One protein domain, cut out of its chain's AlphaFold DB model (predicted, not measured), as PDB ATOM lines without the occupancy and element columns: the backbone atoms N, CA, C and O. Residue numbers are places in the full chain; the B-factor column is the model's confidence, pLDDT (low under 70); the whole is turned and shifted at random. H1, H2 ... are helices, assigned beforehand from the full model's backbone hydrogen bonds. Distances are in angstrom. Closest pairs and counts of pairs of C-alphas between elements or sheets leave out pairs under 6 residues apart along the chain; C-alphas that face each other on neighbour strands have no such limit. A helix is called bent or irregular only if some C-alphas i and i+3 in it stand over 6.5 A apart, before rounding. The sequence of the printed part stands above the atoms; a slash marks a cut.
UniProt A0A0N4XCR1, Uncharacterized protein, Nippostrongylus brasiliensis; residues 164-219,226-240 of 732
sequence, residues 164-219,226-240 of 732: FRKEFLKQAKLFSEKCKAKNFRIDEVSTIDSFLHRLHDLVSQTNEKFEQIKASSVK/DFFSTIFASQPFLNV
ATOM      1  N   PHE A 164     -17.076  27.876  -4.026       76.81
ATOM      2  CA  PHE A 164     -18.272  27.326  -3.382       76.81
ATOM      3  C   PHE A 164     -17.990  25.943  -2.786       76.81
ATOM      4  O   PHE A 164     -18.328  25.690  -1.631       76.81
ATOM      5  N   ARG A 165     -17.284  25.073  -3.525       73.12
ATOM      6  CA  ARG A 165     -16.846  23.759  -3.013       73.12
ATOM      7  C   ARG A 165     -15.946  23.902  -1.778       73.12
ATOM      8  O   ARG A 165     -16.146  23.194  -0.792       73.12
ATOM      9  N   LYS A 166     -14.996  24.847  -1.797       85.38
ATOM     10  CA  LYS A 166     -14.117  25.152  -0.650       85.38
ATOM     11  C   LYS A 166     -14.897  25.675   0.562       85.38
ATOM     12  O   LYS A 166     -14.675  25.195   1.672       85.38
ATOM     13  N   GLU A 167     -15.829  26.611   0.372       85.94
ATOM     14  CA  GLU A 167     -16.613  27.170   1.481       85.94
ATOM     15  C   GLU A 167     -17.606  26.143   2.051       85.94
ATOM     16  O   GLU A 167     -17.753  26.046   3.268       85.94
ATOM     17  N   PHE A 168     -18.205  25.287   1.214       82.88
ATOM     18  CA  PHE A 168     -19.037  24.172   1.676       82.88
ATOM     19  C   PHE A 168     -18.248  23.186   2.552       82.88
ATOM     20  O   PHE A 168     -18.687  22.855   3.655       82.88
ATOM     21  N   LEU A 169     -17.046  22.773   2.124       80.12
ATOM     22  CA  LEU A 169     -16.160  21.914   2.922       80.12
ATOM     23  C   LEU A 169     -15.765  22.567   4.258       80.12
ATOM     24  O   LEU A 169     -15.744  21.903   5.294       80.12
ATOM     25  N   LYS A 170     -15.510  23.880   4.259       90.25
ATOM     26  CA  LYS A 170     -15.216  24.663   5.470       90.25
ATOM     27  C   LYS A 170     -16.404  24.697   6.439       90.25
ATOM     28  O   LYS A 170     -16.208  24.484   7.635       90.25
ATOM     29  N   GLN A 171     -17.632  24.882   5.948       83.62
ATOM     30  CA  GLN A 171     -18.844  24.821   6.780       83.62
ATOM     31  C   GLN A 171     -19.119  23.402   7.308       83.62
ATOM     32  O   GLN A 171     -19.461  23.245   8.482       83.62
ATOM     33  N   ALA A 172     -18.907  22.363   6.494       80.31
ATOM     34  CA  ALA A 172     -19.033  20.966   6.917       80.31
ATOM     35  C   ALA A 172     -18.019  20.602   8.020       80.31
ATOM     36  O   ALA A 172     -18.387  19.996   9.030       80.31
ATOM     37  N   LYS A 173     -16.760  21.048   7.887       87.25
ATOM     38  CA  LYS A 173     -15.726  20.881   8.919       87.25
ATOM     39  C   LYS A 173     -16.099  21.603  10.219       87.25
ATOM     40  O   LYS A 173     -16.098  20.980  11.279       87.25
ATOM     41  N   LEU A 174     -16.526  22.867  10.131       90.12
ATOM     42  CA  LEU A 174     -16.993  23.660  11.275       90.12
ATOM     43  C   LEU A 174     -18.197  23.012  11.989       90.12
ATOM     44  O   LEU A 174     -18.326  23.103  13.211       90.12
ATOM     45  N   PHE A 175     -19.096  22.365  11.241       84.56
ATOM     46  CA  PHE A 175     -20.212  21.602  11.798       84.56
ATOM     47  C   PHE A 175     -19.726  20.347  12.540       84.56
ATOM     48  O   PHE A 175     -20.108  20.147  13.694       84.56
ATOM     49  N   SER A 176     -18.832  19.560  11.933       81.31
ATOM     50  CA  SER A 176     -18.221  18.378  12.563       81.31
ATOM     51  C   SER A 176     -17.504  18.735  13.873       81.31
ATOM     52  O   SER A 176     -17.749  18.115  14.908       81.31
ATOM     53  N   GLU A 177     -16.697  19.801  13.874       88.94
ATOM     54  CA  GLU A 177     -16.012  20.316  15.068       88.94
ATOM     55  C   GLU A 177     -16.999  20.748  16.163       88.94
ATOM     56  O   GLU A 177     -16.825  20.392  17.330       88.94
ATOM     57  N   LYS A 178     -18.092  21.436  15.804       89.75
ATOM     58  CA  LYS A 178     -19.158  21.821  16.751       89.75
ATOM     59  C   LYS A 178     -19.936  20.628  17.308       89.75
ATOM     60  O   LYS A 178     -20.437  20.720  18.430       89.75
ATOM     61  N   CYS A 179     -20.050  19.530  16.564       82.62
ATOM     62  CA  CYS A 179     -20.629  18.286  17.066       82.62
ATOM     63  C   CYS A 179     -19.678  17.571  18.034       82.62
ATOM     64  O   CYS A 179     -20.105  17.222  19.137       82.62
ATOM     65  N   LYS A 180     -18.388  17.463  17.686       86.62
ATOM     66  CA  LYS A 180     -17.338  16.921  18.568       86.62
ATOM     67  C   LYS A 180     -17.252  17.694  19.887       86.62
ATOM     68  O   LYS A 180     -17.357  17.090  20.948       86.62
ATOM     69  N   ALA A 181     -17.198  19.027  19.835       90.50
ATOM     70  CA  ALA A 181     -17.154  19.898  21.017       90.50
ATOM     71  C   ALA A 181     -18.383  19.780  21.943       90.50
ATOM     72  O   ALA A 181     -18.336  20.202  23.095       90.50
ATOM     73  N   LYS A 182     -19.495  19.215  21.455       90.25
ATOM     74  CA  LYS A 182     -20.724  18.974  22.230       90.25
ATOM     75  C   LYS A 182     -20.921  17.509  22.627       90.25
ATOM     76  O   LYS A 182     -21.995  17.166  23.115       90.25
ATOM     77  N   ASN A 183     -19.920  16.652  22.410       90.12
ATOM     78  CA  ASN A 183     -20.007  15.200  22.589       90.12
ATOM     79  C   ASN A 183     -21.185  14.555  21.830       90.12
ATOM     80  O   ASN A 183     -21.692  13.505  22.228       90.12
ATOM     81  N   PHE A 184     -21.619  15.155  20.715       84.50
ATOM     82  CA  PHE A 184     -22.546  14.487  19.812       84.50
ATOM     83  C   PHE A 184     -21.785  13.394  19.067       84.50
ATOM     84  O   PHE A 184     -21.018  13.682  18.146       84.50
ATOM     85  N   ARG A 185     -22.024  12.135  19.453       66.94
ATOM     86  CA  ARG A 185     -21.705  10.987  18.603       66.94
ATOM     87  C   ARG A 185     -22.572  11.081  17.352       66.94
ATOM     88  O   ARG A 185     -23.755  10.758  17.377       66.94
ATOM     89  N   ILE A 186     -21.974  11.591  16.282       59.50
ATOM     90  CA  ILE A 186     -22.422  11.301  14.927       59.50
ATOM     91  C   ILE A 186     -22.009   9.844  14.707       59.50
ATOM     92  O   ILE A 186     -20.813   9.565  14.689       59.50
ATOM     93  N   ASP A 187     -22.972   8.922  14.630       62.78
ATOM     94  CA  ASP A 187     -22.676   7.538  14.247       62.78
ATOM     95  C   ASP A 187     -21.982   7.556  12.880       62.78
ATOM     96  O   ASP A 187     -22.484   8.192  11.957       62.78
ATOM     97  N   GLU A 188     -20.845   6.872  12.735       53.75
ATOM     98  CA  GLU A 188     -19.956   6.975  11.555       53.75
ATOM     99  C   GLU A 188     -20.589   6.470  10.243       53.75
ATOM    100  O   GLU A 188     -20.051   6.677   9.160       53.75
ATOM    101  N   VAL A 189     -21.773   5.857  10.321       46.59
ATOM    102  CA  VAL A 189     -22.630   5.498   9.178       46.59
ATOM    103  C   VAL A 189     -23.684   6.590   8.936       46.59
ATOM    104  O   VAL A 189     -24.847   6.310   8.631       46.59
ATOM    105  N   SER A 190     -23.319   7.853   9.168       52.62
ATOM    106  CA  SER A 190     -24.294   8.933   9.250       52.62
ATOM    107  C   SER A 190     -25.005   9.132   7.912       52.62
ATOM    108  O   SER A 190     -24.439   8.995   6.822       52.62
ATOM    109  N   THR A 191     -26.277   9.523   7.981       59.19
ATOM    110  CA  THR A 191     -27.036   9.916   6.790       59.19
ATOM    111  C   THR A 191     -26.406  11.106   6.064       59.19
ATOM    112  O   THR A 191     -26.723  11.306   4.896       59.19
ATOM    113  N   ILE A 192     -25.506  11.858   6.712       62.22
ATOM    114  CA  ILE A 192     -24.738  12.951   6.111       62.22
ATOM    115  C   ILE A 192     -23.644  12.385   5.205       62.22
ATOM    116  O   ILE A 192     -23.556  12.810   4.061       62.22
ATOM    117  N   ASP A 193     -22.874  11.390   5.642       67.88
ATOM    118  CA  ASP A 193     -21.794  10.806   4.833       67.88
ATOM    119  C   ASP A 193     -22.361  10.041   3.627       67.88
ATOM    120  O   ASP A 193     -21.907  10.216   2.497       67.88
ATOM    121  N   SER A 194     -23.457   9.298   3.827       68.50
ATOM    122  CA  SER A 194     -24.199   8.673   2.721       68.50
ATOM    123  C   SER A 194     -24.831   9.702   1.768       68.50
ATOM    124  O   SER A 194     -24.897   9.470   0.559       68.50
ATOM    125  N   PHE A 195     -25.280  10.854   2.279       72.56
ATOM    126  CA  PHE A 195     -25.793  11.952   1.456       72.56
ATOM    127  C   PHE A 195     -24.680  12.648   0.664       72.56
ATOM    128  O   PHE A 195     -24.858  12.892  -0.526       72.56
ATOM    129  N   LEU A 196     -23.535  12.928   1.290       75.69
ATOM    130  CA  LEU A 196     -22.372  13.538   0.648       75.69
ATOM    131  C   LEU A 196     -21.801  12.628  -0.443       75.69
ATOM    132  O   LEU A 196     -21.514  13.123  -1.528       75.69
ATOM    133  N   HIS A 197     -21.731  11.314  -0.206       76.94
ATOM    134  CA  HIS A 197     -21.346  10.344  -1.233       76.94
ATOM    135  C   HIS A 197     -22.314  10.383  -2.423       76.94
ATOM    136  O   HIS A 197     -21.888  10.586  -3.553       76.94
ATOM    137  N   ARG A 198     -23.634  10.313  -2.180       71.38
ATOM    138  CA  ARG A 198     -24.645  10.391  -3.254       71.38
ATOM    139  C   ARG A 198     -24.630  11.721  -4.006       71.38
ATOM    140  O   ARG A 198     -24.882  11.741  -5.206       71.38
ATOM    141  N   LEU A 199     -24.370  12.831  -3.315       71.38
ATOM    142  CA  LEU A 199     -24.229  14.148  -3.932       71.38
ATOM    143  C   LEU A 199     -22.975  14.197  -4.813       71.38
ATOM    144  O   LEU A 199     -23.042  14.708  -5.927       71.38
ATOM    145  N   HIS A 200     -21.863  13.630  -4.340       78.50
ATOM    146  CA  HIS A 200     -20.633  13.503  -5.112       78.50
ATOM    147  C   HIS A 200     -20.845  12.631  -6.358       78.50
ATOM    148  O   HIS A 200     -20.533  13.079  -7.456       78.50
ATOM    149  N   ASP A 201     -21.465  11.454  -6.221       81.62
ATOM    150  CA  ASP A 201     -21.783  10.555  -7.340       81.62
ATOM    151  C   ASP A 201     -22.656  11.243  -8.401       81.62
ATOM    152  O   ASP A 201     -22.399  11.119  -9.598       81.62
ATOM    153  N   LEU A 202     -23.672  12.006  -7.974       73.06
ATOM    154  CA  LEU A 202     -24.529  12.778  -8.876       73.06
ATOM    155  C   LEU A 202     -23.746  13.872  -9.612       73.06
ATOM    156  O   LEU A 202     -23.905  14.005 -10.823       73.06
ATOM    157  N   VAL A 203     -22.886  14.620  -8.911       76.94
ATOM    158  CA  VAL A 203     -22.036  15.660  -9.518       76.94
ATOM    159  C   VAL A 203     -21.020  15.053 -10.491       76.94
ATOM    160  O   VAL A 203     -20.810  15.596 -11.575       76.94
ATOM    161  N   SER A 204     -20.428  13.902 -10.158       83.56
ATOM    162  CA  SER A 204     -19.548  13.152 -11.058       83.56
ATOM    163  C   SER A 204     -20.286  12.703 -12.322       83.56
ATOM    164  O   SER A 204     -19.794  12.953 -13.417       83.56
ATOM    165  N   GLN A 205     -21.492  12.137 -12.199       82.31
ATOM    166  CA  GLN A 205     -22.307  11.726 -13.351       82.31
ATOM    167  C   GLN A 205     -22.746  12.908 -14.230       82.31
ATOM    168  O   GLN A 205     -22.801  12.774 -15.452       82.31
ATOM    169  N   THR A 206     -23.062  14.072 -13.649       74.88
ATOM    170  CA  THR A 206     -23.376  15.270 -14.450       74.88
ATOM    171  C   THR A 206     -22.148  15.814 -15.166       74.88
ATOM    172  O   THR A 206     -22.257  16.195 -16.328       74.88
ATOM    173  N   ASN A 207     -20.981  15.801 -14.516       77.94
ATOM    174  CA  ASN A 207     -19.726  16.235 -15.128       77.94
ATOM    175  C   ASN A 207     -19.299  15.293 -16.265       77.94
ATOM    176  O   ASN A 207     -18.934  15.770 -17.333       77.94
ATOM    177  N   GLU A 208     -19.404  13.974 -16.081       85.12
ATOM    178  CA  GLU A 208     -19.095  12.992 -17.129       85.12
ATOM    179  C   GLU A 208     -19.982  13.194 -18.368       85.12
ATOM    180  O   GLU A 208     -19.485  13.230 -19.491       85.12
ATOM    181  N   LYS A 209     -21.289  13.419 -18.174       78.94
ATOM    182  CA  LYS A 209     -22.212  13.745 -19.274       78.94
ATOM    183  C   LYS A 209     -21.889  15.073 -19.955       78.94
ATOM    184  O   LYS A 209     -22.060  15.182 -21.165       78.94
ATOM    185  N   PHE A 210     -21.438  16.076 -19.203       77.25
ATOM    186  CA  PHE A 210     -21.031  17.359 -19.770       77.25
ATOM    187  C   PHE A 210     -19.779  17.210 -20.644       77.25
ATOM    188  O   PHE A 210     -19.769  17.687 -21.775       77.25
ATOM    189  N   GLU A 211     -18.773  16.460 -20.184       82.12
ATOM    190  CA  GLU A 211     -17.586  16.141 -20.989       82.12
ATOM    191  C   GLU A 211     -17.923  15.264 -22.207       82.12
ATOM    192  O   GLU A 211     -17.358  15.473 -23.275       82.12
ATOM    193  N   GLN A 212     -18.898  14.349 -22.112       81.62
ATOM    194  CA  GLN A 212     -19.414  13.618 -23.280       81.62
ATOM    195  C   GLN A 212     -20.055  14.567 -24.309       81.62
ATOM    196  O   GLN A 212     -19.741  14.474 -25.491       81.62
ATOM    197  N   ILE A 213     -20.891  15.521 -23.876       76.12
ATOM    198  CA  ILE A 213     -21.497  16.531 -24.765       76.12
ATOM    199  C   ILE A 213     -20.422  17.427 -25.395       76.12
ATOM    200  O   ILE A 213     -20.474  17.692 -26.595       76.12
ATOM    201  N   LYS A 214     -19.416  17.846 -24.622       78.19
ATOM    202  CA  LYS A 214     -18.280  18.649 -25.095       78.19
ATOM    203  C   LYS A 214     -17.431  17.887 -26.117       78.19
ATOM    204  O   LYS A 214     -17.125  18.420 -27.178       78.19
ATOM    205  N   ALA A 215     -17.122  16.618 -25.850       83.88
ATOM    206  CA  ALA A 215     -16.400  15.741 -26.769       83.88
ATOM    207  C   ALA A 215     -17.195  15.419 -28.047       83.88
ATOM    208  O   ALA A 215     -16.586  15.216 -29.096       83.88
ATOM    209  N   SER A 216     -18.530  15.387 -27.984       79.12
ATOM    210  CA  SER A 216     -19.393  15.317 -29.170       79.12
ATOM    211  C   SER A 216     -19.399  16.640 -29.942       79.12
ATOM    212  O   SER A 216     -19.205  16.624 -31.151       79.12
ATOM    213  N   SER A 217     -19.527  17.784 -29.264       78.88
ATOM    214  CA  SER A 217     -19.503  19.121 -29.885       78.88
ATOM    215  C   SER A 217     -18.225  19.362 -30.699       78.88
ATOM    216  O   SER A 217     -18.283  19.783 -31.847       78.88
ATOM    217  N   VAL A 218     -17.063  18.974 -30.161       81.75
ATOM    218  CA  VAL A 218     -15.770  19.081 -30.865       81.75
ATOM    219  C   VAL A 218     -15.668  18.146 -32.086       81.75
ATOM    220  O   VAL A 218     -14.865  18.400 -32.981       81.75
ATOM    221  N   LYS A 219     -16.465  17.070 -32.151       81.56
ATOM    222  CA  LYS A 219     -16.471  16.118 -33.279       81.56
ATOM    223  C   LYS A 219     -17.463  16.471 -34.387       81.56
ATOM    224  O   LYS A 219     -17.227  16.077 -35.524       81.56
ATOM    225  N   ASP A 226     -27.522  14.900 -35.843       63.09
ATOM    226  CA  ASP A 226     -27.037  13.863 -34.924       63.09
ATOM    227  C   ASP A 226     -26.413  14.433 -33.638       63.09
ATOM    228  O   ASP A 226     -26.531  13.826 -32.567       63.09
ATOM    229  N   PHE A 227     -25.836  15.639 -33.676       70.06
ATOM    230  CA  PHE A 227     -25.399  16.344 -32.466       70.06
ATOM    231  C   PHE A 227     -26.604  16.766 -31.618       70.06
ATOM    232  O   PHE A 227     -26.653  16.493 -30.413       70.06
ATOM    233  N   PHE A 228     -27.627  17.348 -32.253       64.62
ATOM    234  CA  PHE A 228     -28.880  17.675 -31.575       64.62
ATOM    235  C   PHE A 228     -29.592  16.421 -31.062       64.62
ATOM    236  O   PHE A 228     -30.041  16.416 -29.915       64.62
ATOM    237  N   SER A 229     -29.647  15.332 -31.837       63.91
ATOM    238  CA  SER A 229     -30.232  14.066 -31.380       63.91
ATOM    239  C   SER A 229     -29.477  13.513 -30.165       63.91
ATOM    240  O   SER A 229     -30.109  13.098 -29.196       63.91
ATOM    241  N   THR A 230     -28.146  13.628 -30.135       62.75
ATOM    242  CA  THR A 230     -27.301  13.228 -28.997       62.75
ATOM    243  C   THR A 230     -27.544  14.099 -27.756       62.75
ATOM    244  O   THR A 230     -27.669  13.574 -26.643       62.75
ATOM    245  N   ILE A 231     -27.694  15.419 -27.904       62.12
ATOM    246  CA  ILE A 231     -28.042  16.332 -26.797       62.12
ATOM    247  C   ILE A 231     -29.461  16.067 -26.272       62.12
ATOM    248  O   ILE A 231     -29.673  15.944 -25.061       62.12
ATOM    249  N   PHE A 232     -30.447  15.933 -27.160       61.25
ATOM    250  CA  PHE A 232     -31.838  15.711 -26.768       61.25
ATOM    251  C   PHE A 232     -32.100  14.288 -26.254       61.25
ATOM    252  O   PHE A 232     -32.974  14.116 -25.404       61.25
ATOM    253  N   ALA A 233     -31.323  13.284 -26.678       58.31
ATOM    254  CA  ALA A 233     -31.369  11.927 -26.131       58.31
ATOM    255  C   ALA A 233     -30.616  11.790 -24.795       58.31
ATOM    256  O   ALA A 233     -31.053  11.035 -23.925       58.31
ATOM    257  N   SER A 234     -29.523  12.532 -24.581       54.72
ATOM    258  CA  SER A 234     -28.753  12.475 -23.322       54.72
ATOM    259  C   SER A 234     -29.455  13.140 -22.123       54.72
ATOM    260  O   SER A 234     -29.074  12.885 -20.975       54.72
ATOM    261  N   GLN A 235     -30.491  13.956 -22.380       50.16
ATOM    262  CA  GLN A 235     -31.373  14.647 -21.419       50.16
ATOM    263  C   GLN A 235     -30.766  14.992 -20.035       50.16
ATOM    264  O   GLN A 235     -31.314  14.567 -19.009       50.16
ATOM    265  N   PRO A 236     -29.701  15.812 -19.928       42.69
ATOM    266  CA  PRO A 236     -29.236  16.269 -18.616       42.69
ATOM    267  C   PRO A 236     -30.207  17.297 -18.010       42.69
ATOM    268  O   PRO A 236     -30.533  17.236 -16.828       42.69
ATOM    269  N   PHE A 237     -30.718  18.213 -18.840       35.56
ATOM    270  CA  PHE A 237     -31.411  19.427 -18.388       35.56
ATOM    271  C   PHE A 237     -32.940  19.300 -18.296       35.56
ATOM    272  O   PHE A 237     -33.561  19.954 -17.462       35.56
ATOM    273  N   LEU A 238     -33.564  18.432 -19.102       36.69
ATOM    274  CA  LEU A 238     -35.023  18.221 -19.091       36.69
ATOM    275  C   LEU A 238     -35.477  17.072 -18.177       36.69
ATOM    276  O   LEU A 238     -36.646  17.029 -17.793       36.69
ATOM    277  N   ASN A 239     -34.568  16.172 -17.782       36.47
ATOM    278  CA  ASN A 239     -34.867  15.056 -16.875       36.47
ATOM    279  C   ASN A 239     -34.381  15.289 -15.431       36.47
ATOM    280  O   ASN A 239     -34.417  14.376 -14.599       36.47
ATOM    281  N   VAL A 240     -34.061  16.543 -15.078       36.06
ATOM    282  CA  VAL A 240     -34.281  17.018 -13.704       36.06
ATOM    283  C   VAL A 240     -35.786  16.958 -13.462       36.06
ATOM    284  O   VAL A 240     -36.538  17.896 -13.730       36.06
TER     285      VAL A 240
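Overview. This is residues 164 to 219 and 226 to 240 of the 732 residues of an uncharacterized protein of Nippostrongylus brasiliensis (UniProt A0A0N4XCR1). One long helix, H2, makes most of the length of an open, rod-like model, and a short helix, H3, packs beside its last part and runs back along it. At the other end of H2 the chain folds back through residues 181 to 190 to H1, which makes the second arm of an open hook and keeps a gap from H2. The printed part has 71 residues with three named helices, in the order H1, H2, H3, and no named strand; the class is all helix. The whole is extended, with a radius of gyration of the C-alphas of 18.4 A and spans of 58 by 21 by 16 A.

Along the chain. H2, the longest helix, holds residues 191 to 217 and measures 38.6 A from C-alpha 191 at (-27.036, 9.916, 6.790) to C-alpha 217 at (-19.503, 19.121, -29.885). H3 holds residues 226 to 234, 11.8 A from first to last C-alpha, and ends with C-alpha 234 at (-28.753, 12.475, -23.322). H1 holds residues 164 to 180, 24.3 A from first to last C-alpha, and begins with C-alpha 164 at (-18.272, 27.326, -3.382). No helix is bent or irregular.

Arrangement. H2 touches H3 with residues 209 to 217 alone. Their closest C-alphas, those of Ile 213 and Ile 231, are 6.9 A apart, and 5 pairs of C-alphas lie within 8 A. The lines of H2 and H3 stand at a shallow tilt of 10 degrees, and the two helices run opposite ways; their centres are 19.2 A apart. H1 touches no helix: it is apart from H2, which follows it in the chain, and apart from H3. In H1, H2 and H3 every pair of O i and N i+4 is within hydrogen-bond range.

Size, cuts and confidence. The two C-alphas farthest apart, those of Asn 183 and Asp 226, are 58.0 A apart, while the first and last printed C-alphas, Phe 164 and Val 240, are 21.7 A apart. Residues 193 to 204, which belong to H2, stand free. Residues 164 to 171, which belong to H1, stand free too, and so do residues 177 to 183, of which 177 to 180 belong to H1. The link from H1 to H2, 10 residues, is short. The link from H2 to H3 runs across the cut: residues 220 to 225 are not printed, and C-alphas 219 and 226 are 10.9 A apart. The mean pLDDT of the printed part is 72.5, and 24 residues are under 70: residues 185 to 194, residue 226 and residues 228 to 240.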